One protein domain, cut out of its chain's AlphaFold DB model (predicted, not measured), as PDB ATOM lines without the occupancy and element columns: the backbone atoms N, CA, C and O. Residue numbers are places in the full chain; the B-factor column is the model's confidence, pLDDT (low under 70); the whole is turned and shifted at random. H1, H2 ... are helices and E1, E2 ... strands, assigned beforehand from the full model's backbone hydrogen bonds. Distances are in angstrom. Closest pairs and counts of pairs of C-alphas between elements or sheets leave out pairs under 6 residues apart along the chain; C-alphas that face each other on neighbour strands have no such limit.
ATOM      1  N   LYS A   3       8.212  -6.913  -0.421       44.66
ATOM      2  CA  LYS A   3       6.853  -7.339  -0.051       44.66
ATOM      3  C   LYS A   3       6.888  -8.065   1.281       44.66
ATOM      4  O   LYS A   3       7.521  -9.110   1.403       44.66
ATOM      5  N   VAL A   4       6.167  -7.551   2.271       41.69
ATOM      6  CA  VAL A   4       5.906  -8.290   3.509       41.69
ATOM      7  C   VAL A   4       4.723  -9.222   3.262       41.69
ATOM      8  O   VAL A   4       3.611  -8.766   3.001       41.69
ATOM      9  N   LYS A   5       4.958 -10.536   3.316       35.88
ATOM     10  CA  LYS A   5       3.908 -11.556   3.220       35.88
ATOM     11  C   LYS A   5       4.095 -12.556   4.359       35.88
ATOM     12  O   LYS A   5       5.187 -13.081   4.548       35.88
ATOM     13  N   ASP A   6       3.046 -12.784   5.146       37.47
ATOM     14  CA  ASP A   6       3.042 -13.743   6.265       37.47
ATOM     15  C   ASP A   6       4.143 -13.494   7.322       37.47
ATOM     16  O   ASP A   6       4.792 -14.423   7.802       37.47
ATOM     17  N   GLY A   7       4.404 -12.223   7.656       38.53
ATOM     18  CA  GLY A   7       5.438 -11.842   8.632       38.53
ATOM     19  C   GLY A   7       6.875 -12.094   8.160       38.53
ATOM     20  O   GLY A   7       7.812 -11.952   8.940       38.53
ATOM     21  N   LYS A   8       7.063 -12.463   6.887       31.20
ATOM     22  CA  LYS A   8       8.367 -12.617   6.245       31.20
ATOM     23  C   LYS A   8       8.481 -11.629   5.097       31.20
ATOM     24  O   LYS A   8       7.616 -11.533   4.227       31.20
ATOM     25  N   LEU A   9       9.565 -10.871   5.107       40.03
ATOM     26  CA  LEU A   9       9.859  -9.904   4.067       40.03
ATOM     27  C   LEU A   9      10.464 -10.665   2.880       40.03
ATOM     28  O   LEU A   9      11.593 -11.145   2.943       40.03
ATOM     29  N   GLN A  10       9.683 -10.841   1.813       41.59
ATOM     30  CA  GLN A  10      10.207 -11.249   0.514       41.59
ATOM     31  C   GLN A  10      10.855 -10.016  -0.110       41.59
ATOM     32  O   GLN A  10      10.236  -9.273  -0.873       41.59
ATOM     33  N   ALA A  11      12.107  -9.781   0.272       45.75
ATOM     34  CA  ALA A  11      13.010  -8.970  -0.512       45.75
ATOM     35  C   ALA A  11      13.394  -9.819  -1.726       45.75
ATOM     36  O   ALA A  11      14.138 -10.794  -1.606       45.75
ATOM     37  N   GLU A  12      12.881  -9.484  -2.910       43.84
ATOM     38  CA  GLU A  12      13.677  -9.757  -4.111       43.84
ATOM     39  C   GLU A  12      15.101  -9.268  -3.819       43.84
ATOM     40  O   GLU A  12      15.234  -8.180  -3.262       43.84
ATOM     41  N   LEU A  13      16.117 -10.099  -4.087       51.94
ATOM     42  CA  LEU A  13      17.531  -9.842  -3.777       51.94
ATOM     43  C   LEU A  13      17.881  -8.363  -4.012       51.94
ATOM     44  O   LEU A  13      18.100  -7.971  -5.156       51.94
ATOM     45  N   LEU A  14      17.893  -7.561  -2.939       57.22
ATOM     46  CA  LEU A  14      18.175  -6.123  -2.991       57.22
ATOM     47  C   LEU A  14      19.511  -5.929  -3.706       57.22
ATOM     48  O   LEU A  14      20.482  -6.571  -3.307       57.22
ATOM     49  N   ASP A  15      19.590  -5.111  -4.754       62.94
ATOM     50  CA  ASP A  15      20.836  -5.000  -5.523       62.94
ATOM     51  C   ASP A  15      21.910  -4.273  -4.694       62.94
ATOM     52  O   ASP A  15      21.734  -3.124  -4.283       62.94
ATOM     53  N   ASN A  16      23.036  -4.945  -4.437       69.25
ATOM     54  CA  ASN A  16      24.174  -4.374  -3.715       69.25
ATOM     55  C   ASN A  16      25.249  -3.788  -4.650       69.25
ATOM     56  O   ASN A  16      26.320  -3.371  -4.190       69.25
ATOM     57  N   LYS A  17      25.004  -3.759  -5.967       70.19
ATOM     58  CA  LYS A  17      25.887  -3.066  -6.907       70.19
ATOM     59  C   LYS A  17      25.991  -1.587  -6.530       70.19
ATOM     60  O   LYS A  17      25.051  -0.949  -6.065       70.19
ATOM     61  N   GLY A  18      27.186  -1.037  -6.711       72.94
ATOM     62  CA  GLY A  18      27.481   0.352  -6.362       72.94
ATOM     63  C   GLY A  18      27.903   0.580  -4.908       72.94
ATOM     64  O   GLY A  18      28.263   1.709  -4.588       72.94
ATOM     65  N   THR A  19      27.923  -0.440  -4.041       83.81
ATOM     66  CA  THR A  19      28.568  -0.346  -2.716       83.81
ATOM     67  C   THR A  19      30.064  -0.034  -2.867       83.81
ATOM     68  O   THR A  19      30.744  -0.595  -3.732       83.81
ATOM     69  N   LEU A  20      30.592   0.866  -2.034       79.69
ATOM     70  CA  LEU A  20      32.003   1.247  -2.051       79.69
ATOM     71  C   LEU A  20      32.908   0.046  -1.752       79.69
ATOM     72  O   LEU A  20      32.631  -0.786  -0.890       79.69
ATOM     73  N   SER A  21      34.036  -0.020  -2.458       79.12
ATOM     74  CA  SER A  21      35.053  -1.040  -2.197       79.12
ATOM     75  C   SER A  21      35.761  -0.800  -0.856       79.12
ATOM     76  O   SER A  21      35.923   0.350  -0.444       79.12
ATOM     77  N   ASN A  22      36.286  -1.866  -0.239       80.75
ATOM     78  CA  ASN A  22      37.090  -1.777   0.992       80.75
ATOM     79  C   ASN A  22      38.206  -0.725   0.903       80.75
ATOM     80  O   ASN A  22      38.379   0.060   1.828       80.75
ATOM     81  N   LYS A  23      38.898  -0.650  -0.243       73.69
ATOM     82  CA  LYS A  23      39.993   0.307  -0.468       73.69
ATOM     83  C   LYS A  23      39.559   1.767  -0.339       73.69
ATOM     84  O   LYS A  23      40.354   2.592   0.082       73.69
ATOM     85  N   ILE A  24      38.332   2.084  -0.756       73.12
ATOM     86  CA  ILE A  24      37.786   3.442  -0.638       73.12
ATOM     87  C   ILE A  24      37.356   3.681   0.808       73.12
ATOM     88  O   ILE A  24      37.670   4.718   1.370       73.12
ATOM     89  N   ILE A  25      36.682   2.709   1.426       81.50
ATOM     90  CA  ILE A  25      36.177   2.824   2.801       81.50
ATOM     91  C   ILE A  25      37.301   3.100   3.807       81.50
ATOM     92  O   ILE A  25      37.118   3.910   4.708       81.50
ATOM     93  N   GLU A  26      38.465   2.472   3.642       81.56
ATOM     94  CA  GLU A  26      39.636   2.666   4.514       81.56
ATOM     95  C   GLU A  26      40.197   4.100   4.503       81.56
ATOM     96  O   GLU A  26      40.953   4.460   5.401       81.56
ATOM     97  N   GLN A  27      39.822   4.931   3.524       78.00
ATOM     98  CA  GLN A  27      40.255   6.330   3.425       78.00
ATOM     99  C   GLN A  27      39.444   7.278   4.321       78.00
ATOM    100  O   GLN A  27      39.832   8.432   4.488       78.00
ATOM    101  N   TYR A  28      38.328   6.814   4.892       78.38
ATOM    102  CA  TYR A  28      37.396   7.642   5.655       78.38
ATOM    103  C   TYR A  28      37.327   7.217   7.120       78.38
ATOM    104  O   TYR A  28      37.361   6.027   7.445       78.38
ATOM    105  N   ASP A  29      37.149   8.189   8.019       84.75
ATOM    106  CA  ASP A  29      36.816   7.899   9.412       84.75
ATOM    107  C   ASP A  29      35.324   7.569   9.537       84.75
ATOM    108  O   ASP A  29      34.482   8.415   9.817       84.75
ATOM    109  N   TYR A  30      34.987   6.306   9.281       84.94
ATOM    110  CA  TYR A  30      33.604   5.833   9.337       84.94
ATOM    111  C   TYR A  30      32.908   6.138  10.674       84.94
ATOM    112  O   TYR A  30      31.709   6.400  10.677       84.94
ATOM    113  N   ILE A  31      33.627   6.070  11.800       89.56
ATOM    114  CA  ILE A  31      33.019   6.260  13.124       89.56
ATOM    115  C   ILE A  31      32.597   7.718  13.285       89.56
ATOM    116  O   ILE A  31      31.469   7.980  13.694       89.56
ATOM    117  N   GLU A  32      33.480   8.645  12.924       86.56
ATOM    118  CA  GLU A  32      33.186  10.077  12.929       86.56
ATOM    119  C   GLU A  32      32.018  10.409  11.990       86.56
ATOM    120  O   GLU A  32      31.016  10.960  12.432       86.56
ATOM    121  N   LEU A  33      32.076   9.947  10.736       87.00
ATOM    122  CA  LEU A  33      31.026  10.208   9.745       87.00
ATOM    123  C   LEU A  33      29.660   9.637  10.138       87.00
ATOM    124  O   LEU A  33      28.628  10.240   9.842       87.00
ATOM    125  N   LYS A  34      29.644   8.468  10.788       91.25
ATOM    126  CA  LYS A  34      28.419   7.898  11.349       91.25
ATOM    127  C   LYS A  34      27.847   8.833  12.413       91.25
ATOM    128  O   LYS A  34      26.664   9.141  12.355       91.25
ATOM    129  N   ASN A  35      28.667   9.264  13.370       90.00
ATOM    130  CA  ASN A  35      28.212  10.106  14.475       90.00
ATOM    131  C   ASN A  35      27.682  11.458  13.980       90.00
ATOM    132  O   ASN A  35      26.614  11.876  14.417       90.00
ATOM    133  N   ASP A  36      28.364  12.087  13.021       85.62
ATOM    134  CA  ASP A  36      27.902  13.340  12.413       85.62
ATOM    135  C   ASP A  36      26.555  13.161  11.697       85.62
ATOM    136  O   ASP A  36      25.681  14.026  11.757       85.62
ATOM    137  N   PHE A  37      26.361  12.029  11.010       90.75
ATOM    138  CA  PHE A  37      25.087  11.740  10.357       90.75
ATOM    139  C   PHE A  37      23.961  11.480  11.365       90.75
ATOM    140  O   PHE A  37      22.858  11.983  11.169       90.75
ATOM    141  N   VAL A  38      24.240  10.764  12.458       90.69
ATOM    142  CA  VAL A  38      23.283  10.574  13.562       90.69
ATOM    143  C   VAL A  38      22.862  11.929  14.140       90.69
ATOM    144  O   VAL A  38      21.675  12.168  14.337       90.69
ATOM    145  N   GLU A  39      23.797  12.867  14.319       88.75
ATOM    146  CA  GLU A  39      23.467  14.221  14.785       88.75
ATOM    147  C   GLU A  39      22.551  14.971  13.798       88.75
ATOM    148  O   GLU A  39      21.616  15.661  14.210       88.75
ATOM    149  N   ILE A  40      22.748  14.797  12.487       88.56
ATOM    150  CA  ILE A  40      21.834  15.340  11.469       88.56
ATOM    151  C   ILE A  40      20.429  14.744  11.611       88.56
ATOM    152  O   ILE A  40      19.443  15.481  11.536       88.56
ATOM    153  N   VAL A  41      20.320  13.430  11.814       90.81
ATOM    154  CA  VAL A  41      19.033  12.741  12.000       90.81
ATOM    155  C   VAL A  41      18.338  13.215  13.279       90.81
ATOM    156  O   VAL A  41      17.129  13.467  13.264       90.81
ATOM    157  N   ASP A  42      19.089  13.441  14.356       89.19
ATOM    158  CA  ASP A  42      18.578  14.012  15.604       89.19
ATOM    159  C   ASP A  42      18.053  15.440  15.411       89.19
ATOM    160  O   ASP A  42      16.993  15.797  15.943       89.19
ATOM    161  N   ILE A  43      18.760  16.267  14.631       87.69
ATOM    162  CA  ILE A  43      18.306  17.611  14.250       87.69
ATOM    163  C   ILE A  43      16.994  17.509  13.463       87.69
ATOM    164  O   ILE A  43      16.030  18.193  13.807       87.69
ATOM    165  N   LEU A  44      16.911  16.641  12.448       88.25
ATOM    166  CA  LEU A  44      15.680  16.437  11.672       88.25
ATOM    167  C   LEU A  44      14.507  15.992  12.551       88.25
ATOM    168  O   LEU A  44      13.427  16.576  12.462       88.25
ATOM    169  N   SER A  45      14.728  15.021  13.435       87.94
ATOM    170  CA  SER A  45      13.697  14.482  14.327       87.94
ATOM    171  C   SER A  45      13.213  15.527  15.335       87.94
ATOM    172  O   SER A  45      12.010  15.697  15.539       87.94
ATOM    173  N   THR A  46      14.142  16.287  15.924       85.62
ATOM    174  CA  THR A  46      13.818  17.395  16.839       85.62
ATOM    175  C   THR A  46      13.004  18.461  16.120       85.62
ATOM    176  O   THR A  46      11.969  18.890  16.623       85.62
ATOM    177  N   ASN A  47      13.433  18.856  14.922       80.88
ATOM    178  CA  ASN A  47      12.745  19.863  14.126       80.88
ATOM    179  C   ASN A  47      11.353  19.405  13.705       80.88
ATOM    180  O   ASN A  47      10.415  20.192  13.775       80.88
ATOM    181  N   MET A  48      11.201  18.137  13.317       80.94
ATOM    182  CA  MET A  48       9.897  17.562  13.008       80.94
ATOM    183  C   MET A  48       8.960  17.671  14.216       80.94
ATOM    184  O   MET A  48       7.830  18.112  14.051       80.94
ATOM    185  N   LEU A  49       9.420  17.362  15.433       80.94
ATOM    186  CA  LEU A  49       8.604  17.502  16.648       80.94
ATOM    187  C   LEU A  49       8.289  18.966  16.983       80.94
ATOM    188  O   LEU A  49       7.135  19.301  17.246       80.94
ATOM    189  N   VAL A  50       9.302  19.835  16.978       75.31
ATOM    190  CA  VAL A  50       9.167  21.247  17.359       75.31
ATOM    191  C   VAL A  50       8.267  21.987  16.377       75.31
ATOM    192  O   VAL A  50       7.359  22.697  16.801       75.31
ATOM    193  N   HIS A  51       8.474  21.812  15.072       69.06
ATOM    194  CA  HIS A  51       7.742  22.560  14.055       69.06
ATOM    195  C   HIS A  51       6.380  21.957  13.712       69.06
ATOM    196  O   HIS A  51       5.481  22.739  13.404       69.06
ATOM    197  N   ALA A  52       6.166  20.642  13.872       63.72
ATOM    198  CA  ALA A  52       4.845  20.032  13.671       63.72
ATOM    199  C   ALA A  52       3.756  20.626  14.579       63.72
ATOM    200  O   ALA A  52       2.576  20.537  14.246       63.72
ATOM    201  N   MET A  53       4.131  21.241  15.709       59.53
ATOM    202  CA  MET A  53       3.186  21.915  16.607       59.53
ATOM    203  C   MET A  53       2.757  23.308  16.124       59.53
ATOM    204  O   MET A  53       1.704  23.785  16.542       59.53
ATOM    205  N   TYR A  54       3.548  23.969  15.272       54.81
ATOM    206  CA  TYR A  54       3.328  25.371  14.894       54.81
ATOM    207  C   TYR A  54       2.932  25.551  13.424       54.81
ATOM    208  O   TYR A  54       2.192  26.484  13.119       54.81
ATOM    209  N   GLN A  55       3.385  24.672  12.523       55.69
ATOM    210  CA  GLN A  55       3.061  24.674  11.092       55.69
ATOM    211  C   GLN A  55       3.123  23.235  10.552       55.69
ATOM    212  O   GLN A  55       3.896  22.419  11.045       55.69
ATOM    213  N   GLU A  56       2.358  22.897   9.511       58.06
ATOM    214  CA  GLU A  56       2.525  21.626   8.781       58.06
ATOM    215  C   GLU A  56       3.812  21.619   7.935       58.06
ATOM    216  O   GLU A  56       3.792  21.364   6.737       58.06
ATOM    217  N   ALA A  57       4.944  21.946   8.545       63.31
ATOM    218  CA  ALA A  57       6.237  22.048   7.896       63.31
ATOM    219  C   ALA A  57       7.179  20.961   8.421       63.31
ATOM    220  O   ALA A  57       7.041  20.497   9.553       63.31
ATOM    221  N   LEU A  58       8.162  20.581   7.598       74.81
ATOM    222  CA  LEU A  58       9.250  19.661   7.960       74.81
ATOM    223  C   LEU A  58       8.803  18.234   8.317       74.81
ATOM    224  O   LEU A  58       9.541  17.499   8.971       74.81
ATOM    225  N   LYS A  59       7.617  17.818   7.862       84.12
ATOM    226  CA  LYS A  59       7.188  16.418   7.951       84.12
ATOM    227  C   LYS A  59       7.907  15.606   6.874       84.12
ATOM    228  O   LYS A  59       8.067  16.064   5.741       84.12
ATOM    229  N   TYR A  60       8.308  14.389   7.207       88.19
ATOM    230  CA  TYR A  60       8.868  13.440   6.253       88.19
ATOM    231  C   TYR A  60       8.552  12.007   6.671       88.19
ATOM    232  O   TYR A  60       8.259  11.740   7.833       88.19
ATOM    233  N   GLU A  61       8.617  11.091   5.713       89.38
ATOM    234  CA  GLU A  61       8.547   9.654   5.962       89.38
ATOM    235  C   GLU A  61       9.452   8.915   4.974       89.38
ATOM    236  O   GLU A  61       9.650   9.366   3.843       89.38
ATOM    237  N   ILE A  62       9.982   7.764   5.384       90.50
ATOM    238  CA  ILE A  62      10.610   6.819   4.460       90.50
ATOM    239  C   ILE A  62       9.680   5.621   4.343       90.50
ATOM    240  O   ILE A  62       9.456   4.896   5.310       90.50
ATOM    241  N   THR A  63       9.116   5.436   3.155       88.69
ATOM    242  CA  THR A  63       8.154   4.359   2.901       88.69
ATOM    243  C   THR A  63       8.831   2.985   2.888       88.69
ATOM    244  O   THR A  63      10.051   2.864   2.763       88.69
ATOM    245  N   GLU A  64       8.028   1.923   2.960       84.56
ATOM    246  CA  GLU A  64       8.506   0.538   2.814       84.56
ATOM    247  C   GLU A  64       9.152   0.260   1.446       84.56
ATOM    248  O   GLU A  64      10.021  -0.601   1.330       84.56
ATOM    249  N   ASP A  65       8.792   1.042   0.426       84.12
ATOM    250  CA  ASP A  65       9.403   0.992  -0.905       84.12
ATOM    251  C   ASP A  65      10.737   1.765  -0.980       84.12
ATOM    252  O   ASP A  65      11.278   1.970  -2.067       84.12
ATOM    253  N   LEU A  66      11.291   2.186   0.167       87.62
ATOM    254  CA  LEU A  66      12.532   2.962   0.281       87.62
ATOM    255  C   LEU A  66      12.463   4.322  -0.432       87.62
ATOM    256  O   LEU A  66      13.474   4.858  -0.895       87.62
ATOM    257  N   GLU A  67      11.261   4.894  -0.522       88.75
ATOM    258  CA  GLU A  67      11.044   6.251  -1.018       88.75
ATOM    259  C   GLU A  67      11.055   7.236   0.154       88.75
ATOM    260  O   GLU A  67      10.207   7.145   1.045       88.75
ATOM    261  N   PHE A  68      11.994   8.187   0.137       91.56
ATOM    262  CA  PHE A  68      12.058   9.275   1.109       91.56
ATOM    263  C   PHE A  68      11.127  10.402   0.655       91.56
ATOM    264  O   PHE A  68      11.438  11.148  -0.278       91.56
ATOM    265  N   LYS A  69       9.987  10.553   1.325       88.06
ATOM    266  CA  LYS A  69       9.002  11.603   1.058       88.06
ATOM    267  C   LYS A  69       9.179  12.750   2.037       88.06
ATOM    268  O   LYS A  69       9.335  12.539   3.235       88.06
ATOM    269  N   ILE A  70       9.143  13.970   1.515       85.88
ATOM    270  CA  ILE A  70       9.155  15.198   2.312       85.88
ATOM    271  C   ILE A  70       7.855  15.949   2.044       85.88
ATOM    272  O   ILE A  70       7.411  16.031   0.900       85.88
ATOM    273  N   PHE A  71       7.256  16.494   3.092       80.06
ATOM    274  CA  PHE A  71       6.016  17.259   3.042       80.06
ATOM    275  C   PHE A  71       6.331  18.662   3.556       80.06
ATOM    276  O   PHE A  71       6.278  18.957   4.752       80.06
ATOM    277  N   ILE A  72       6.769  19.499   2.624       72.44
ATOM    278  CA  ILE A  72       7.154  20.891   2.846       72.44
ATOM    279  C   ILE A  72       6.283  21.780   1.959       72.44
ATOM    280  O   ILE A  72       5.880  21.358   0.877       72.44
ATOM    281  N   ASP A  73       5.997  23.000   2.413       65.62
ATOM    282  CA  ASP A  73       5.290  23.992   1.602       65.62
ATOM    283  C   ASP A  73       6.121  24.318   0.346       65.62
ATOM    284  O   ASP A  73       7.299  24.680   0.432       65.62
ATOM    285  N   GLU A  74       5.502  24.175  -0.828       53.59
ATOM    286  CA  GLU A  74       6.123  24.402  -2.138       53.59
ATOM    287  C   GLU A  74       6.586  25.854  -2.336       53.59
ATOM    288  O   GLU A  74       7.429  26.128  -3.190       53.59
ATOM    289  N   ASN A  75       6.085  26.793  -1.527       56.62
ATOM    290  CA  ASN A  75       6.441  28.210  -1.605       56.62
ATOM    291  C   ASN A  75       7.745  28.568  -0.868       56.62
ATOM    292  O   ASN A  75       8.196  29.717  -0.943       56.62
ATOM    293  N   VAL A  76       8.368  27.621  -0.154       59.47
ATOM    294  CA  VAL A  76       9.637  27.863   0.550       59.47
ATOM    295  C   VAL A  76      10.786  27.912  -0.458       59.47
ATOM    296  O   VAL A  76      11.112  26.917  -1.112       59.47
ATOM    297  N   LYS A  77      11.423  29.083  -0.573       54.28
ATOM    298  CA  LYS A  77      12.556  29.304  -1.482       54.28
ATOM    299  C   LYS A  77      13.772  28.465  -1.065       54.28
ATOM    300  O   LYS A  77      14.079  28.350   0.119       54.28
ATOM    301  N   ASP A  78      14.466  27.903  -2.055       52.34
ATOM    302  CA  ASP A  78      15.716  27.167  -1.857       52.34
ATOM    303  C   ASP A  78      16.826  28.113  -1.400       52.34
ATOM    304  O   ASP A  78      17.209  29.038  -2.120       52.34
ATOM    305  N   TYR A  79      17.368  27.854  -0.215       50.91
ATOM    306  CA  TYR A  79      18.497  28.604   0.317       50.91
ATOM    307  C   TYR A  79      19.581  27.651   0.837       50.91
ATOM    308  O   TYR A  79      19.385  26.452   1.000       50.91
ATOM    309  N   THR A  80      20.777  28.150   1.086       48.28
ATOM    310  CA  THR A  80      21.904  27.350   1.560       48.28
ATOM    311  C   THR A  80      22.760  28.178   2.495       48.28
ATOM    312  O   THR A  80      23.268  29.219   2.110       48.28
ATOM    313  N   LEU A  81      22.967  27.734   3.735       48.22
ATOM    314  CA  LEU A  81      23.877  28.440   4.639       48.22
ATOM    315  C   LEU A  81      25.315  28.100   4.274       48.22
ATOM    316  O   LEU A  81      25.701  26.935   4.361       48.22
ATOM    317  N   SER A  82      26.090  29.093   3.853       46.31
ATOM    318  CA  SER A  82      27.534  28.975   3.685       46.31
ATOM    319  C   SER A  82      28.231  29.626   4.870       46.31
ATOM    320  O   SER A  82      27.842  30.711   5.305       46.31
ATOM    321  N   TYR A  83      29.266  28.963   5.380       44.53
ATOM    322  CA  TYR A  83      30.085  29.456   6.481       44.53
ATOM    323  C   TYR A  83      31.462  29.852   5.964       44.53
ATOM    324  O   TYR A  83      32.156  29.023   5.369       44.53
ATOM    325  N   ASP A  84      31.856  31.102   6.188       49.72
ATOM    326  CA  ASP A  84      33.212  31.562   5.913       49.72
ATOM    327  C   ASP A  84      34.061  31.453   7.187       49.72
ATOM    328  O   ASP A  84      33.874  32.189   8.158       49.72
ATOM    329  N   LEU A  85      35.008  30.511   7.168       46.34
ATOM    330  CA  LEU A  85      35.962  30.268   8.252       46.34
ATOM    331  C   LEU A  85      36.926  31.440   8.480       46.34
ATOM    332  O   LEU A  85      37.448  31.570   9.583       46.34
ATOM    333  N   ALA A  86      37.192  32.268   7.467       50.47
ATOM    334  CA  ALA A  86      38.115  33.394   7.584       50.47
ATOM    335  C   ALA A  86      37.481  34.590   8.304       50.47
ATOM    336  O   ALA A  86      38.197  35.384   8.917       50.47
ATOM    337  N   THR A  87      36.155  34.722   8.240       45.84
ATOM    338  CA  THR A  87      35.431  35.884   8.776       45.84
ATOM    339  C   THR A  87      34.449  35.544   9.891       45.84
ATOM    340  O   THR A  87      33.783  36.452  10.381       45.84
ATOM    341  N   ASP A  88      34.334  34.269  10.272       46.88
ATOM    342  CA  ASP A  88      33.377  33.782  11.276       46.88
ATOM    343  C   ASP A  88      31.930  34.211  10.964       46.88
ATOM    344  O   ASP A  88      31.149  34.591  11.836       46.88
ATOM    345  N   TYR A  89      31.584  34.221   9.671       40.53
ATOM    346  CA  TYR A  89      30.323  34.763   9.172       40.53
ATOM    347  C   TYR A  89      29.527  33.678   8.453       40.53
ATOM    348  O   TYR A  89      30.053  32.961   7.598       40.53
ATOM    349  N   SER A  90      28.238  33.579   8.778       51.47
ATOM    350  CA  SER A  90      27.298  32.723   8.060       51.47
ATOM    351  C   SER A  90      26.431  33.578   7.142       51.47
ATOM    352  O   SER A  90      25.909  34.613   7.558       51.47
ATOM    353  N   TYR A  91      26.293  33.176   5.879       51.28
ATOM    354  CA  TYR A  91      25.405  33.851   4.935       51.28
ATOM    355  C   TYR A  91      24.505  32.860   4.206       51.28
ATOM    356  O   TYR A  91      24.864  31.707   3.959       51.28
ATOM    357  N   ILE A  92      23.310  33.338   3.866       52.69
ATOM    358  CA  ILE A  92      22.292  32.592   3.137       52.69
ATOM    359  C   ILE A  92      22.590  32.739   1.639       52.69
ATOM    360  O   ILE A  92      22.354  33.785   1.038       52.69
ATOM    361  N   SER A  93      23.181  31.703   1.056       48.84
ATOM    362  CA  SER A  93      23.401  31.528  -0.378       48.84
ATOM    363  C   SER A  93      22.145  30.970  -1.060       48.84
ATOM    364  O   SER A  93      21.264  30.400  -0.421       48.84
ATOM    365  N   THR A  94      22.061  31.123  -2.377       48.03
ATOM    366  CA  THR A  94      21.058  30.477  -3.239       48.03
ATOM    367  C   THR A  94      21.658  29.305  -4.032       48.03
ATOM    368  O   THR A  94      21.044  28.815  -4.976       48.03
ATOM    369  N   THR A  95      22.892  28.881  -3.718       44.88
ATOM    370  CA  THR A  95      23.624  27.831  -4.450       44.88
ATOM    371  C   THR A  95      23.719  26.539  -3.643       44.88
ATOM    372  O   THR A  95      24.116  26.554  -2.483       44.88
ATOM    373  N   ASN A  96      23.442  25.381  -4.244       48.91
ATOM    374  CA  ASN A  96      23.371  24.086  -3.541       48.91
ATOM    375  C   ASN A  96      24.735  23.507  -3.071       48.91
ATOM    376  O   ASN A  96      24.872  22.310  -2.847       48.91
ATOM    377  N   THR A  97      25.775  24.335  -2.954       52.00
ATOM    378  CA  THR A  97      27.172  23.931  -2.706       52.00
ATOM    379  C   THR A  97      27.618  24.104  -1.256       52.00
ATOM    380  O   THR A  97      28.782  23.874  -0.935       52.00
ATOM    381  N   SER A  98      26.727  24.551  -0.371       54.44
ATOM    382  CA  SER A  98      27.130  24.934   0.976       54.44
ATOM    383  C   SER A  98      27.386  23.735   1.897       54.44
ATOM    384  O   SER A  98      26.689  22.717   1.831       54.44
ATOM    385  N   VAL A  99      28.393  23.875   2.760       59.56
ATOM    386  CA  VAL A  99      28.752  22.903   3.803       59.56
ATOM    387  C   VAL A  99      27.637  22.846   4.846       59.56
ATOM    388  O   VAL A  99      27.125  23.888   5.255       59.56
ATOM    389  N   ILE A 100      27.260  21.643   5.281       65.06
ATOM    390  CA  ILE A 100      26.365  21.488   6.432       65.06
ATOM    391  C   ILE A 100      27.165  21.788   7.697       65.06
ATOM    392  O   ILE A 100      28.163  21.131   7.987       65.06
ATOM    393  N   THR A 101      26.730  22.796   8.445       63.62
ATOM    394  CA  THR A 101      27.183  23.011   9.820       63.62
ATOM    395  C   THR A 101      26.308  22.175  10.752       63.62
ATOM    396  O   THR A 101      25.130  21.992  10.461       63.62
ATOM    397  N   LEU A 102      26.862  21.666  11.854       65.94
ATOM    398  CA  LEU A 102      26.126  20.957  12.917       65.94
ATOM    399  C   LEU A 102      25.757  21.914  14.067       65.94
ATOM    400  O   LEU A 102      25.747  21.555  15.239       65.94
ATOM    401  N   ASP A 103      25.492  23.186  13.758       70.06
ATOM    402  CA  ASP A 103      25.110  24.163  14.781       70.06
ATOM    403  C   ASP A 103      23.611  24.075  15.073       70.06
ATOM    404  O   ASP A 103      22.789  24.761  14.458       70.06
ATOM    405  N   ARG A 104      23.246  23.231  16.042       67.81
ATOM    406  CA  ARG A 104      21.853  23.036  16.471       67.81
ATOM    407  C   ARG A 104      21.143  24.349  16.813       67.81
ATOM    408  O   ARG A 104      19.982  24.517  16.456       67.81
ATOM    409  N   LYS A 105      21.845  25.332  17.400       70.75
ATOM    410  CA  LYS A 105      21.250  26.639  17.742       70.75
ATOM    411  C   LYS A 105      20.805  27.422  16.508       70.75
ATOM    412  O   LYS A 105      19.897  28.244  16.627       70.75
ATOM    413  N   ALA A 106      21.466  27.222  15.368       68.00
ATOM    414  CA  ALA A 106      21.093  27.845  14.106       68.00
ATOM    415  C   ALA A 106      19.856  27.168  13.497       68.00
ATOM    416  O   ALA A 106      18.933  27.869  13.079       68.00
ATOM    417  N   TYR A 107      19.799  25.830  13.504       73.12
ATOM    418  CA  TYR A 107      18.639  25.077  13.005       73.12
ATOM    419  C   TYR A 107      17.387  25.307  13.851       73.12
ATOM    420  O   TYR A 107      16.352  25.656  13.294       73.12
ATOM    421  N   ASP A 108      17.494  25.262  15.181       69.75
ATOM    422  CA  ASP A 108      16.358  25.484  16.090       69.75
ATOM    423  C   ASP A 108      15.685  26.861  15.885       69.75
ATOM    424  O   ASP A 108      14.539  27.077  16.276       69.75
ATOM    425  N   LYS A 109      16.406  27.827  15.298       70.88
ATOM    426  CA  LYS A 109      15.936  29.201  15.071       70.88
ATOM    427  C   LYS A 109      15.526  29.489  13.629       70.88
ATOM    428  O   LYS A 109      15.004  30.575  13.378       70.88
ATOM    429  N   SER A 110      15.772  28.580  12.685       74.62
ATOM    430  CA  SER A 110      15.544  28.838  11.263       74.62
ATOM    431  C   SER A 110      14.904  27.657  10.542       74.62
ATOM    432  O   SER A 110      15.567  26.720  10.098       74.62
ATOM    433  N   ILE A 111      13.592  27.776  10.326       75.69
ATOM    434  CA  ILE A 111      12.797  26.826   9.540       75.69
ATOM    435  C   ILE A 111      13.324  26.656   8.108       75.69
ATOM    436  O   ILE A 111      13.263  25.563   7.542       75.69
ATOM    437  N   GLU A 112      13.888  27.716   7.527       74.44
ATOM    438  CA  GLU A 112      14.494  27.678   6.198       74.44
ATOM    439  C   GLU A 112      15.721  26.759   6.196       74.44
ATOM    440  O   GLU A 112      15.849  25.902   5.324       74.44
ATOM    441  N   LEU A 113      16.594  26.860   7.205       75.12
ATOM    442  CA  LEU A 113      17.753  25.970   7.336       75.12
ATOM    443  C   LEU A 113      17.337  24.514   7.508       75.12
ATOM    444  O   LEU A 113      17.900  23.641   6.847       75.12
ATOM    445  N   CYS A 114      16.318  24.259   8.323       80.25
ATOM    446  CA  CYS A 114      15.775  22.918   8.521       80.25
ATOM    447  C   CYS A 114      15.174  22.348   7.231       80.25
ATOM    448  O   CYS A 114      15.393  21.181   6.910       80.25
ATOM    449  N   THR A 115      14.482  23.180   6.449       79.75
ATOM    450  CA  THR A 115      13.918  22.784   5.148       79.75
ATOM    451  C   THR A 115      15.027  22.380   4.180       79.75
ATOM    452  O   THR A 115      14.942  21.344   3.520       79.75
ATOM    453  N   ASN A 116      16.102  23.164   4.124       78.00
ATOM    454  CA  ASN A 116      17.229  22.891   3.240       78.00
ATOM    455  C   ASN A 116      18.022  21.654   3.673       78.00
ATOM    456  O   ASN A 116      18.413  20.852   2.822       78.00
ATOM    457  N   LEU A 117      18.219  21.460   4.980       83.25
ATOM    458  CA  LEU A 117      18.820  20.243   5.522       83.25
ATOM    459  C   LEU A 117      18.012  19.009   5.109       83.25
ATOM    460  O   LEU A 117      18.577  18.065   4.559       83.25
ATOM    461  N   LEU A 118      16.689  19.051   5.282       86.69
ATOM    462  CA  LEU A 118      15.796  17.961   4.900       86.69
ATOM    463  C   LEU A 118      15.860  17.659   3.391       86.69
ATOM    464  O   LEU A 118      15.988  16.497   3.002       86.69
ATOM    465  N   LYS A 119      15.864  18.691   2.533       83.81
ATOM    466  CA  LYS A 119      16.052  18.532   1.078       83.81
ATOM    467  C   LYS A 119      17.392  17.865   0.739       83.81
ATOM    468  O   LYS A 119      17.424  16.969  -0.105       83.81
ATOM    469  N   LYS A 120      18.491  18.259   1.396       83.44
ATOM    470  CA  LYS A 120      19.826  17.668   1.181       83.44
ATOM    471  C   LYS A 120      19.903  16.214   1.648       83.44
ATOM    472  O   LYS A 120      20.489  15.390   0.945       83.44
ATOM    473  N   VAL A 121      19.294  15.887   2.787       90.00
ATOM    474  CA  VAL A 121      19.224  14.509   3.299       90.00
ATOM    475  C   VAL A 121      18.425  13.625   2.352       90.00
ATOM    476  O   VAL A 121      18.942  12.586   1.947       90.00
ATOM    477  N   LYS A 122      17.252  14.074   1.887       90.50
ATOM    478  CA  LYS A 122      16.475  13.366   0.859       90.50
ATOM    479  C   LYS A 122      17.297  13.139  -0.415       90.50
ATOM    480  O   LYS A 122      17.422  12.011  -0.879       90.50
ATOM    481  N   ALA A 123      17.894  14.199  -0.963       85.81
ATOM    482  CA  ALA A 123      18.680  14.111  -2.193       85.81
ATOM    483  C   ALA A 123      19.902  13.190  -2.053       85.81
ATOM    484  O   ALA A 123      20.325  12.583  -3.038       85.81
ATOM    485  N   SER A 124      20.470  13.093  -0.848       87.56
ATOM    486  CA  SER A 124      21.590  12.194  -0.576       87.56
ATOM    487  C   SER A 124      21.127  10.741  -0.449       87.56
ATOM    488  O   SER A 124      21.691   9.831  -1.054       87.56
ATOM    489  N   TYR A 125      20.025  10.533   0.270       92.31
ATOM    490  CA  TYR A 125      19.390   9.230   0.407       92.31
ATOM    491  C   TYR A 125      18.997   8.648  -0.956       92.31
ATOM    492  O   TYR A 125      19.265   7.482  -1.233       92.31
ATOM    493  N   ASP A 126      18.444   9.468  -1.855       87.81
ATOM    494  CA  ASP A 126      18.003   9.040  -3.187       87.81
ATOM    495  C   ASP A 126      19.131   8.448  -4.051       87.81
ATOM    496  O   ASP A 126      18.849   7.615  -4.915       87.81
ATOM    497  N   LYS A 127      20.393   8.821  -3.789       86.06
ATOM    498  CA  LYS A 127      21.590   8.338  -4.505       86.06
ATOM    499  C   LYS A 127      22.191   7.050  -3.930       86.06
ATOM    500  O   LYS A 127      23.146   6.520  -4.501       86.06
ATOM    501  N   LEU A 128      21.695   6.564  -2.796       87.81
ATOM    502  CA  LEU A 128      22.095   5.275  -2.237       87.81
ATOM    503  C   LEU A 128      21.483   4.117  -3.044       87.81
ATOM    504  O   LEU A 128      20.408   4.259  -3.633       87.81
ATOM    505  N   ASN A 129      22.151   2.959  -3.063       87.62
ATOM    506  CA  ASN A 129      21.531   1.741  -3.601       87.62
ATOM    507  C   ASN A 129      20.468   1.186  -2.634       87.62
ATOM    508  O   ASN A 129      20.361   1.635  -1.495       87.62
ATOM    509  N   GLU A 130      19.667   0.213  -3.075       86.44
ATOM    510  CA  GLU A 130      18.550  -0.313  -2.275       86.44
ATOM    511  C   GLU A 130      19.002  -0.888  -0.922       86.44
ATOM    512  O   GLU A 130      18.344  -0.665   0.091       86.44
ATOM    513  N   VAL A 131      20.147  -1.581  -0.876       87.56
ATOM    514  CA  VAL A 131      20.693  -2.136   0.375       87.56
ATOM    515  C   VAL A 131      21.122  -1.021   1.329       87.56
ATOM    516  O   VAL A 131      20.805  -1.062   2.513       87.56
ATOM    517  N   GLU A 132      21.828  -0.010   0.828       90.94
ATOM    518  CA  GLU A 132      22.265   1.149   1.609       90.94
ATOM    519  C   GLU A 132      21.066   1.963   2.126       90.94
ATOM    520  O   GLU A 132      21.053   2.351   3.292       90.94
ATOM    521  N   LYS A 133      20.035   2.163   1.293       92.38
ATOM    522  CA  LYS A 133      18.766   2.802   1.674       92.38
ATOM    523  C   LYS A 133      18.060   2.050   2.793       92.38
ATOM    524  O   LYS A 133      17.606   2.676   3.750       92.38
ATOM    525  N   PHE A 134      17.983   0.724   2.675       91.38
ATOM    526  CA  PHE A 134      17.381  -0.134   3.688       91.38
ATOM    527  C   PHE A 134      18.142  -0.041   5.015       91.38
ATOM    528  O   PHE A 134      17.525   0.185   6.049       91.38
ATOM    529  N   ILE A 135      19.479  -0.100   4.978       92.75
ATOM    530  CA  ILE A 135      20.311   0.043   6.182       92.75
ATOM    531  C   ILE A 135      20.074   1.394   6.867       92.75
ATOM    532  O   ILE A 135      19.851   1.429   8.072       92.75
ATOM    533  N   ILE A 136      20.101   2.499   6.115       95.25
ATOM    534  CA  ILE A 136      19.894   3.838   6.686       95.25
ATOM    535  C   ILE A 136      18.471   3.999   7.236       95.25
ATOM    536  O   ILE A 136      18.312   4.547   8.320       95.25
ATOM    537  N   LYS A 137      17.440   3.496   6.540       93.75
ATOM    538  CA  LYS A 137      16.055   3.517   7.043       93.75
ATOM    539  C   LYS A 137      15.955   2.791   8.387       93.75
ATOM    540  O   LYS A 137      15.534   3.400   9.365       93.75
ATOM    541  N   SER A 138      16.390   1.533   8.436       91.25
ATOM    542  CA  SER A 138      16.228   0.672   9.613       91.25
ATOM    543  C   SER A 138      17.009   1.151  10.832       91.25
ATOM    544  O   SER A 138      16.518   1.026  11.949       91.25
ATOM    545  N   LEU A 139      18.210   1.704  10.637       94.19
ATOM    546  CA  LEU A 139      19.059   2.133  11.752       94.19
ATOM    547  C   LEU A 139      18.772   3.552  12.248       94.19
ATOM    548  O   LEU A 139      19.104   3.846  13.391       94.19
ATOM    549  N   GLU A 140      18.224   4.435  11.409       94.12
ATOM    550  CA  GLU A 140      18.176   5.873  11.719       94.12
ATOM    551  C   GLU A 140      16.762   6.466  11.687       94.12
ATOM    552  O   GLU A 140      16.495   7.451  12.371       94.12
ATOM    553  N   PHE A 141      15.843   5.902  10.897       91.38
ATOM    554  CA  PHE A 141      14.535   6.519  10.643       91.38
ATOM    555  C   PHE A 141      13.337   5.677  11.087       91.38
ATOM    556  O   PHE A 141      12.263   6.238  11.312       91.38
ATOM    557  N   ASP A 142      13.493   4.360  11.220       89.06
ATOM    558  CA  ASP A 142      12.453   3.505  11.786       89.06
ATOM    559  C   ASP A 142      12.273   3.792  13.285       89.06
ATOM    560  O   ASP A 142      13.203   4.177  13.994       89.06
ATOM    561  N   ASN A 143      11.041   3.637  13.774       84.31
ATOM    562  CA  ASN A 143      10.703   3.871  15.173       84.31
ATOM    563  C   ASN A 143      10.024   2.627  15.783       84.31
ATOM    564  O   ASN A 143       8.866   2.356  15.442       84.31
ATOM    565  N   PRO A 144      10.688   1.897  16.702       84.56
ATOM    566  CA  PRO A 144      12.072   2.101  17.147       84.56
ATOM    567  C   PRO A 144      13.101   1.720  16.061       84.56
ATOM    568  O   PRO A 144      12.786   0.873  15.221       84.56
ATOM    569  N   PRO A 145      14.324   2.288  16.098       87.62
ATOM    570  CA  PRO A 145      15.410   1.839  15.233       87.62
ATOM    571  C   PRO A 145      15.775   0.377  15.506       87.62
ATOM    572  O   PRO A 145      15.795  -0.055  16.662       87.62
ATOM    573  N   GLU A 146      16.094  -0.369  14.452       88.31
ATOM    574  CA  GLU A 146      16.551  -1.758  14.560       88.31
ATOM    575  C   GLU A 146      17.969  -1.839  15.119       88.31
ATOM    576  O   GLU A 146      18.811  -0.964  14.881       88.31
ATOM    577  N   THR A 147      18.275  -2.932  15.822       89.38
ATOM    578  CA  THR A 147      19.663  -3.192  16.211       89.38
ATOM    579  C   THR A 147      20.490  -3.700  15.034       89.38
ATOM    580  O   THR A 147      19.986  -4.257  14.057       89.38
ATOM    581  N   ASP A 148      21.810  -3.546  15.148       89.00
ATOM    582  CA  ASP A 148      22.754  -4.135  14.202       89.00
ATOM    583  C   ASP A 148      22.556  -5.653  14.053       89.00
ATOM    584  O   ASP A 148      22.649  -6.165  12.937       89.00
ATOM    585  N   GLU A 149      22.283  -6.372  15.150       87.25
ATOM    586  CA  GLU A 149      22.034  -7.816  15.104       87.25
ATOM    587  C   GLU A 149      20.740  -8.154  14.354       87.25
ATOM    588  O   GLU A 149      20.760  -9.008  13.467       87.25
ATOM    589  N   GLU A 150      19.642  -7.460  14.663       85.81
ATOM    590  CA  GLU A 150      18.337  -7.667  14.022       85.81
ATOM    591  C   GLU A 150      18.411  -7.405  12.515       85.81
ATOM    592  O   GLU A 150      17.962  -8.221  11.704       85.81
ATOM    593  N   LEU A 151      19.056  -6.304  12.130       86.81
ATOM    594  CA  LEU A 151      19.216  -5.931  10.733       86.81
ATOM    595  C   LEU A 151      20.116  -6.918   9.976       86.81
ATOM    596  O   LEU A 151      19.817  -7.300   8.840       86.81
ATOM    597  N   MET A 152      21.217  -7.357  10.595       85.25
ATOM    598  CA  MET A 152      22.123  -8.351  10.013       85.25
ATOM    599  C   MET A 152      21.421  -9.698   9.805       85.25
ATOM    600  O   MET A 152      21.620 -10.330   8.762       85.25
ATOM    601  N   ASP A 153      20.576 -10.107  10.753       82.19
ATOM    602  CA  ASP A 153      19.748 -11.305  10.640       82.19
ATOM    603  C   ASP A 153      18.687 -11.153   9.547       82.19
ATOM    604  O   ASP A 153      18.472 -12.082   8.775       82.19
ATOM    605  N   ARG A 154      18.066  -9.981   9.374       77.38
ATOM    606  CA  ARG A 154      17.134  -9.740   8.253       77.38
ATOM    607  C   ARG A 154      17.827  -9.776   6.897       77.38
ATOM    608  O   ARG A 154      17.251 -10.242   5.913       77.38
ATOM    609  N   LEU A 155      19.072  -9.318   6.843       79.94
ATOM    610  CA  LEU A 155      19.879  -9.279   5.633       79.94
ATOM    611  C   LEU A 155      20.573 -10.609   5.308       79.94
ATOM    612  O   LEU A 155      21.400 -10.581   4.407       79.94
ATOM    613  N   MET A 156      20.256 -11.741   5.968       68.44
ATOM    614  CA  MET A 156      20.817 -13.111   5.811       68.44
ATOM    615  C   MET A 156      21.795 -13.356   4.638       68.44
ATOM    616  O   MET A 156      22.916 -13.826   4.842       68.44
ATOM    617  N   THR A 157      21.384 -13.077   3.397       62.56
ATOM    618  CA  THR A 157      22.159 -13.258   2.153       62.56
ATOM    619  C   THR A 157      23.417 -12.378   2.055       62.56
ATOM    620  O   THR A 157      24.396 -12.747   1.409       62.56
ATOM    621  N   TYR A 158      23.421 -11.233   2.727       63.81
ATOM    622  CA  TYR A 158      24.479 -10.231   2.740       63.81
ATOM    623  C   TYR A 158      25.330 -10.266   4.006       63.81
ATOM    624  O   TYR A 158      26.109  -9.346   4.212       63.81
ATOM    625  N   LYS A 159      25.272 -11.321   4.829       63.97
ATOM    626  CA  LYS A 159      26.035 -11.414   6.091       63.97
ATOM    627  C   LYS A 159      27.518 -11.015   5.956       63.97
ATOM    628  O   LYS A 159      28.054 -10.315   6.810       63.97
ATOM    629  N   ASN A 160      28.158 -11.389   4.845       66.19
ATOM    630  CA  ASN A 160      29.564 -11.061   4.559       66.19
ATOM    631  C   ASN A 160      29.776  -9.660   3.944       66.19
ATOM    632  O   ASN A 160      30.889  -9.143   3.974       66.19
ATOM    633  N   GLY A 161      28.732  -9.043   3.382       80.44
ATOM    634  CA  GLY A 161      28.752  -7.712   2.760       80.44
ATOM    635  C   GLY A 161      28.010  -6.630   3.555       80.44
ATOM    636  O   GLY A 161      28.030  -5.468   3.151       80.44
ATOM    637  N   TYR A 162      27.375  -6.988   4.673       87.06
ATOM    638  CA  TYR A 162      26.579  -6.094   5.511       87.06
ATOM    639  C   TYR A 162      27.427  -4.929   6.008       87.06
ATOM    640  O   TYR A 162      27.147  -3.781   5.682       87.06
ATOM    641  N   TYR A 163      28.529  -5.224   6.704       88.81
ATOM    642  CA  TYR A 163      29.412  -4.194   7.249       88.81
ATOM    643  C   TYR A 163      30.013  -3.297   6.162       88.81
ATOM    644  O   TYR A 163      30.210  -2.107   6.391       88.81
ATOM    645  N   LEU A 164      30.277  -3.851   4.975       88.88
ATOM    646  CA  LEU A 164      30.737  -3.078   3.824       88.88
ATOM    647  C   LEU A 164      29.653  -2.100   3.355       88.88
ATOM    648  O   LEU A 164      29.921  -0.915   3.187       88.88
ATOM    649  N   SER A 165      28.427  -2.596   3.187       90.38
ATOM    650  CA  SER A 165      27.276  -1.811   2.729       90.38
ATOM    651  C   SER A 165      26.891  -0.746   3.750       90.38
ATOM    652  O   SER A 165      26.667   0.398   3.377       90.38
ATOM    653  N   LYS A 166      26.941  -1.081   5.044       93.19
ATOM    654  CA  LYS A 166      26.748  -0.138   6.143       93.19
ATOM    655  C   LYS A 166      27.765   0.995   6.069       93.19
ATOM    656  O   LYS A 166      27.378   2.151   5.950       93.19
ATOM    657  N   LYS A 167      29.066   0.681   6.067       92.31
ATOM    658  CA  LYS A 167      30.125   1.702   5.979       92.31
ATOM    659  C   LYS A 167      29.989   2.559   4.722       92.31
ATOM    660  O   LYS A 167      30.107   3.777   4.799       92.31
ATOM    661  N   SER A 168      29.706   1.922   3.587       89.94
ATOM    662  CA  SER A 168      29.467   2.594   2.311       89.94
ATOM    663  C   SER A 168      28.312   3.591   2.390       89.94
ATOM    664  O   SER A 168      28.479   4.729   1.955       89.94
ATOM    665  N   ALA A 169      27.183   3.205   2.993       92.50
ATOM    666  CA  ALA A 169      26.014   4.063   3.143       92.50
ATOM    667  C   ALA A 169      26.350   5.357   3.902       92.50
ATOM    668  O   ALA A 169      26.145   6.443   3.364       92.50
ATOM    669  N   TYR A 170      26.949   5.261   5.096       93.06
ATOM    670  CA  TYR A 170      27.303   6.449   5.889       93.06
ATOM    671  C   TYR A 170      28.354   7.327   5.201       93.06
ATOM    672  O   TYR A 170      28.219   8.547   5.192       93.06
ATOM    673  N   ILE A 171      29.372   6.732   4.567       86.94
ATOM    674  CA  ILE A 171      30.389   7.497   3.828       86.94
ATOM    675  C   ILE A 171      29.750   8.252   2.657       86.94
ATOM    676  O   ILE A 171      30.029   9.433   2.457       86.94
ATOM    677  N   LYS A 172      28.867   7.600   1.891       88.25
ATOM    678  CA  LYS A 172      28.149   8.246   0.788       88.25
ATOM    679  C   LYS A 172      27.248   9.366   1.282       88.25
ATOM    680  O   LYS A 172      27.295  10.444   0.693       88.25
ATOM    681  N   MET A 173      26.485   9.137   2.352       89.81
ATOM    682  CA  MET A 173      25.674  10.184   2.974       89.81
ATOM    683  C   MET A 173      26.554  11.373   3.350       89.81
ATOM    684  O   MET A 173      26.290  12.481   2.898       89.81
ATOM    685  N   ALA A 174      27.659  11.149   4.060       83.50
ATOM    686  CA  ALA A 174      28.562  12.214   4.479       83.50
ATOM    687  C   ALA A 174      29.181  13.005   3.315       83.50
ATOM    688  O   ALA A 174      29.209  14.235   3.354       83.50
ATOM    689  N   ILE A 175      29.653  12.324   2.264       80.00
ATOM    690  CA  ILE A 175      30.227  12.976   1.076       80.00
ATOM    691  C   ILE A 175      29.177  13.845   0.382       80.00
ATOM    692  O   ILE A 175      29.459  14.986   0.022       80.00
ATOM    693  N   GLN A 176      27.971  13.314   0.191       81.25
ATOM    694  CA  GLN A 176      26.901  14.002  -0.532       81.25
ATOM    695  C   GLN A 176      26.311  15.165   0.268       81.25
ATOM    696  O   GLN A 176      25.954  16.192  -0.307       81.25
ATOM    697  N   LEU A 177      26.282  15.028   1.592       76.56
ATOM    698  CA  LEU A 177      25.922  16.078   2.540       76.56
ATOM    699  C   LEU A 177      27.044  17.104   2.751       76.56
ATOM    700  O   LEU A 177      26.818  18.139   3.377       76.56
ATOM    701  N   ASN A 178      28.234  16.848   2.200       72.50
ATOM    702  CA  ASN A 178      29.428  17.667   2.372       72.50
ATOM    703  C   ASN A 178      29.755  17.908   3.860       72.50
ATOM    704  O   ASN A 178      30.075  19.029   4.260       72.50
ATOM    705  N   ILE A 179      29.642  16.853   4.678       70.06
ATOM    706  CA  ILE A 179      30.032  16.861   6.096       70.06
ATOM    707  C   ILE A 179      31.561  16.969   6.178       70.06
ATOM    708  O   ILE A 179      32.297  16.367   5.386       70.06
ATOM    709  N   LYS A 180      32.060  17.777   7.112       59.50
ATOM    710  CA  LYS A 180      33.493  18.036   7.277       59.50
ATOM    711  C   LYS A 180      34.218  16.760   7.735       59.50
ATOM    712  O   LYS A 180      34.054  16.338   8.865       59.50
ATOM    713  N   ASN A 181      35.064  16.178   6.883       52.94
ATOM    714  CA  ASN A 181      35.938  15.056   7.262       52.94
ATOM    715  C   ASN A 181      37.182  15.572   8.008       52.94
ATOM    716  O   ASN A 181      37.911  16.407   7.462       52.94
ATOM    717  N   VAL A 182      37.455  15.080   9.221       43.38
ATOM    718  CA  VAL A 182      38.534  15.607  10.082       43.38
ATOM    719  C   VAL A 182      39.885  14.903   9.875       43.38
ATOM    720  O   VAL A 182      40.921  15.434  10.284       43.38
ATOM    721  N   LYS A 183      39.980  13.782   9.145       41.56
ATOM    722  CA  LYS A 183      41.292  13.161   8.861       41.56
ATOM    723  C   LYS A 183      41.940  13.640   7.555       41.56
ATOM    724  O   LYS A 183      41.662  13.138   6.476       41.56
ATOM    725  N   LYS A 184      42.880  14.579   7.744       37.47
ATOM    726  CA  LYS A 184      43.926  15.093   6.834       37.47
ATOM    727  C   LYS A 184      43.443  15.671   5.500       37.47
ATOM    728  O   LYS A 184      43.390  15.015   4.469       37.47
ATOM    729  N   MET A 185      43.231  16.985   5.546       38.53
ATOM    730  CA  MET A 185      43.289  17.900   4.409       38.53
ATOM    731  C   MET A 185      44.700  17.916   3.792       38.53
ATOM    732  O   MET A 185      45.466  18.833   4.055       38.53
ATOM    733  N   GLU A 186      45.053  16.934   2.968       36.50
ATOM    734  CA  GLU A 186      46.107  17.117   1.963       36.50
ATOM    735  C   GLU A 186      45.632  16.530   0.628       36.50
ATOM    736  O   GLU A 186      45.529  15.322   0.462       36.50
ATOM    737  N   SER A 187      45.274  17.449  -0.278       44.31
ATOM    738  CA  SER A 187      45.025  17.286  -1.719       44.31
ATOM    739  C   SER A 187      44.200  16.073  -2.170       44.31
ATOM    740  O   SER A 187      44.778  15.058  -2.537       44.31
ATOM    741  N   ASP A 188      42.873  16.203  -2.286       45.62
ATOM    742  CA  ASP A 188      42.111  15.308  -3.179       45.62
ATOM    743  C   ASP A 188      40.743  15.872  -3.624       45.62
ATOM    744  O   ASP A 188      39.698  15.219  -3.570       45.62
ATOM    745  N   ASP A 189      40.749  17.099  -4.162       50.41
ATOM    746  CA  ASP A 189      39.623  17.619  -4.965       50.41
ATOM    747  C   ASP A 189      39.337  16.738  -6.200       50.41
ATOM    748  O   ASP A 189      38.235  16.747  -6.750       50.41
ATOM    749  N   PHE A 190      40.305  15.921  -6.621       41.03
ATOM    750  CA  PHE A 190      40.186  15.018  -7.760       41.03
ATOM    751  C   PHE A 190      39.280  13.805  -7.473       41.03
ATOM    752  O   PHE A 190      38.411  13.487  -8.286       41.03
ATOM    753  N   LEU A 191      39.409  13.161  -6.304       43.56
ATOM    754  CA  LEU A 191      38.581  12.002  -5.932       43.56
ATOM    755  C   LEU A 191      37.127  12.379  -5.622       43.56
ATOM    756  O   LEU A 191      36.219  11.624  -5.973       43.56
ATOM    757  N   LYS A 192      36.889  13.556  -5.025       47.28
ATOM    758  CA  LYS A 192      35.531  14.078  -4.779       47.28
ATOM    759  C   LYS A 192      34.770  14.325  -6.081       47.28
ATOM    760  O   LYS A 192      33.636  13.870  -6.210       47.28
ATOM    761  N   ASN A 193      35.417  14.965  -7.057       43.38
ATOM    762  CA  ASN A 193      34.827  15.196  -8.376       43.38
ATOM    763  C   ASN A 193      34.661  13.878  -9.157       43.38
ATOM    764  O   ASN A 193      33.600  13.632  -9.721       43.38
ATOM    765  N   MET A 194      35.630  12.953  -9.087       39.12
ATOM    766  CA  MET A 194      35.501  11.628  -9.714       39.12
ATOM    767  C   MET A 194      34.382  10.761  -9.126       39.12
ATOM    768  O   MET A 194      33.777   9.990  -9.867       39.12
ATOM    769  N   LEU A 195      34.129  10.807  -7.815       44.59
ATOM    770  CA  LEU A 195      33.093   9.987  -7.174       44.59
ATOM    771  C   LEU A 195      31.699  10.603  -7.322       44.59
ATOM    772  O   LEU A 195      30.738   9.853  -7.499       44.59
ATOM    773  N   ALA A 196      31.596  11.937  -7.324       44.56
ATOM    774  CA  ALA A 196      30.371  12.638  -7.691       44.56
ATOM    775  C   ALA A 196      29.950  12.305  -9.136       44.56
ATOM    776  O   ALA A 196      28.779  11.999  -9.362       44.56
ATOM    777  N   ASP A 197      30.911  12.243 -10.066       38.12
ATOM    778  CA  ASP A 197      30.666  11.880 -11.467       38.12
ATOM    779  C   ASP A 197      30.464  10.368 -11.685       38.12
ATOM    780  O   ASP A 197      29.684   9.964 -12.543       38.12
ATOM    781  N   ARG A 198      31.123   9.488 -10.913       42.25
ATOM    782  CA  ARG A 198      30.998   8.021 -11.074       42.25
ATOM    783  C   ARG A 198      29.807   7.388 -10.356       42.25
ATOM    784  O   ARG A 198      29.464   6.255 -10.681       42.25
ATOM    785  N   CYS A 199      29.164   8.087  -9.421       35.53
ATOM    786  CA  CYS A 199      27.863   7.664  -8.883       35.53
ATOM    787  C   CYS A 199      26.696   7.986  -9.840       35.53
ATOM    788  O   CYS A 199      25.552   7.643  -9.546       35.53
ATOM    789  N   ILE A 200      26.970   8.601 -10.998       39.38
ATOM    790  CA  ILE A 200      26.013   8.755 -12.091       39.38
ATOM    791  C   ILE A 200      25.952   7.420 -12.832       39.38
ATOM    792  O   ILE A 200      26.830   7.084 -13.630       39.38
TER     793      ILE A 200
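This is residues 3 to 200 of the 207 residues of an uncharacterized protein of Clostridium sp. CAG:1000 (UniProt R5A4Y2). Four helices, H2, H4, H5 and H7, make a crosswise core, and three separate two-stranded hairpins lie round it: E3 and E4 pack on H4 at one side, while E1 with E2 and E5 with E6 lie at opposite ends of the longest axis. The short helices H1, H3 and H6 lie round this core, and at the end of the printed part residues 185 to 191, of which 189 to 191 belong to H8, stick out. The printed part has 198 residues, with eight named helices and six named strands in the order E1 E2 H1 H2 E3 E4 E5 E6 H3 H4 H5 H6 H7 H8; each of the three sheets, E1 - E2, E3 - E4 and E5 - E6, is antiparallel. The class is mixed, helices and strands, and the whole is compact, with a radius of gyration of the C-alphas of 17.6 A and spans of 52 by 45 by 27 A.

E5, residues 80 to 84, and E6, residues 89 to 93, form an antiparallel hairpin at 150 degrees, with N 82 and O 91 within hydrogen-bond range at 2.9 A. The closest C-alphas of E5 and H4, residues 111 to 125, are those of Thr 80 and Asn 116, 6.7 A. H4 touches H2, residues 30 to 52, at a steep tilt of 48 degrees, opposite ways, with residues 114 to 118 alone; the closest C-alphas are those of Leu 44 and Leu 118, 6.9 A. The hairpin of E3, residues 59 to 62, and E4, residues 68 to 71, is antiparallel at 163 degrees, with N 69 and O 61 at 2.8 A; the closest C-alphas of E4 and H4 are those of Phe 68 and Lys 122, 6.0 A. H2 and H7, residues 162 to 176, are the hub, touching four helices each. They touch at a steep tilt of 66 degrees, the same way, with residues 30 to 37 of H2 alone; the closest C-alphas are those of Lys 34 and Tyr 170, 5.8 A. H5, residues 130 to 141, touches H7 about perpendicular at 79 degrees, closest at the C-alphas of Glu 132 and Ala 169, 5.0 A. H6, residues 148 to 154, only just touches H5, with 3 pairs of C-alphas within 8 A, the closest those of Ser 138 and Leu 151, 7.3 A. H1, residues 22 to 25, touches H7 at the C-alphas of Ile 25 and Ser 168, 6.7 A. H3, residues 104 to 107, only just touches H2, with 3 pairs within 8 A, the closest Ile 43 and Arg 104, 6.9 A. H8, residues 189 to 198, is close to H7 but not clearly touching; the closest C-alphas are those of Ile 175 and Lys 192, 8.0 A. E1, residues 3 to 5, and E2, residues 8 to 11, form an antiparallel hairpin at 154 degrees, with N 10 and O 3 at 2.8 A; both strands are apart from H5 and H7. In H2, H4, H5, H6, H7 and H8 every O i to N i+4 pair is within hydrogen-bond range; H1 and H3 are too short for such a pair.

E1 begins at C-alpha 3, (6.853, -7.339, -0.051). H2 is the longest helix, 32.4 A from C-alpha 30 at (33.604, 5.833, 9.337) to C-alpha 52. H7 measures 21.0 A, H4 20.9 A, H5 15.2 A and H8 14.3 A; E5 measures 12.8 A and E6 12.2 A. H8 ends at C-alpha 198, (30.998, 8.021, -11.074).

The two C-alphas farthest apart are those of Asp 6 and Thr 87, 59.3 A. The printed part has no cut, and the link from H7 to H8, 12 residues, is long. The mean pLDDT of the printed part is 71.1; 80 residues are under 70, among them residues 3 to 16, 73 to 102 and 180 to 200.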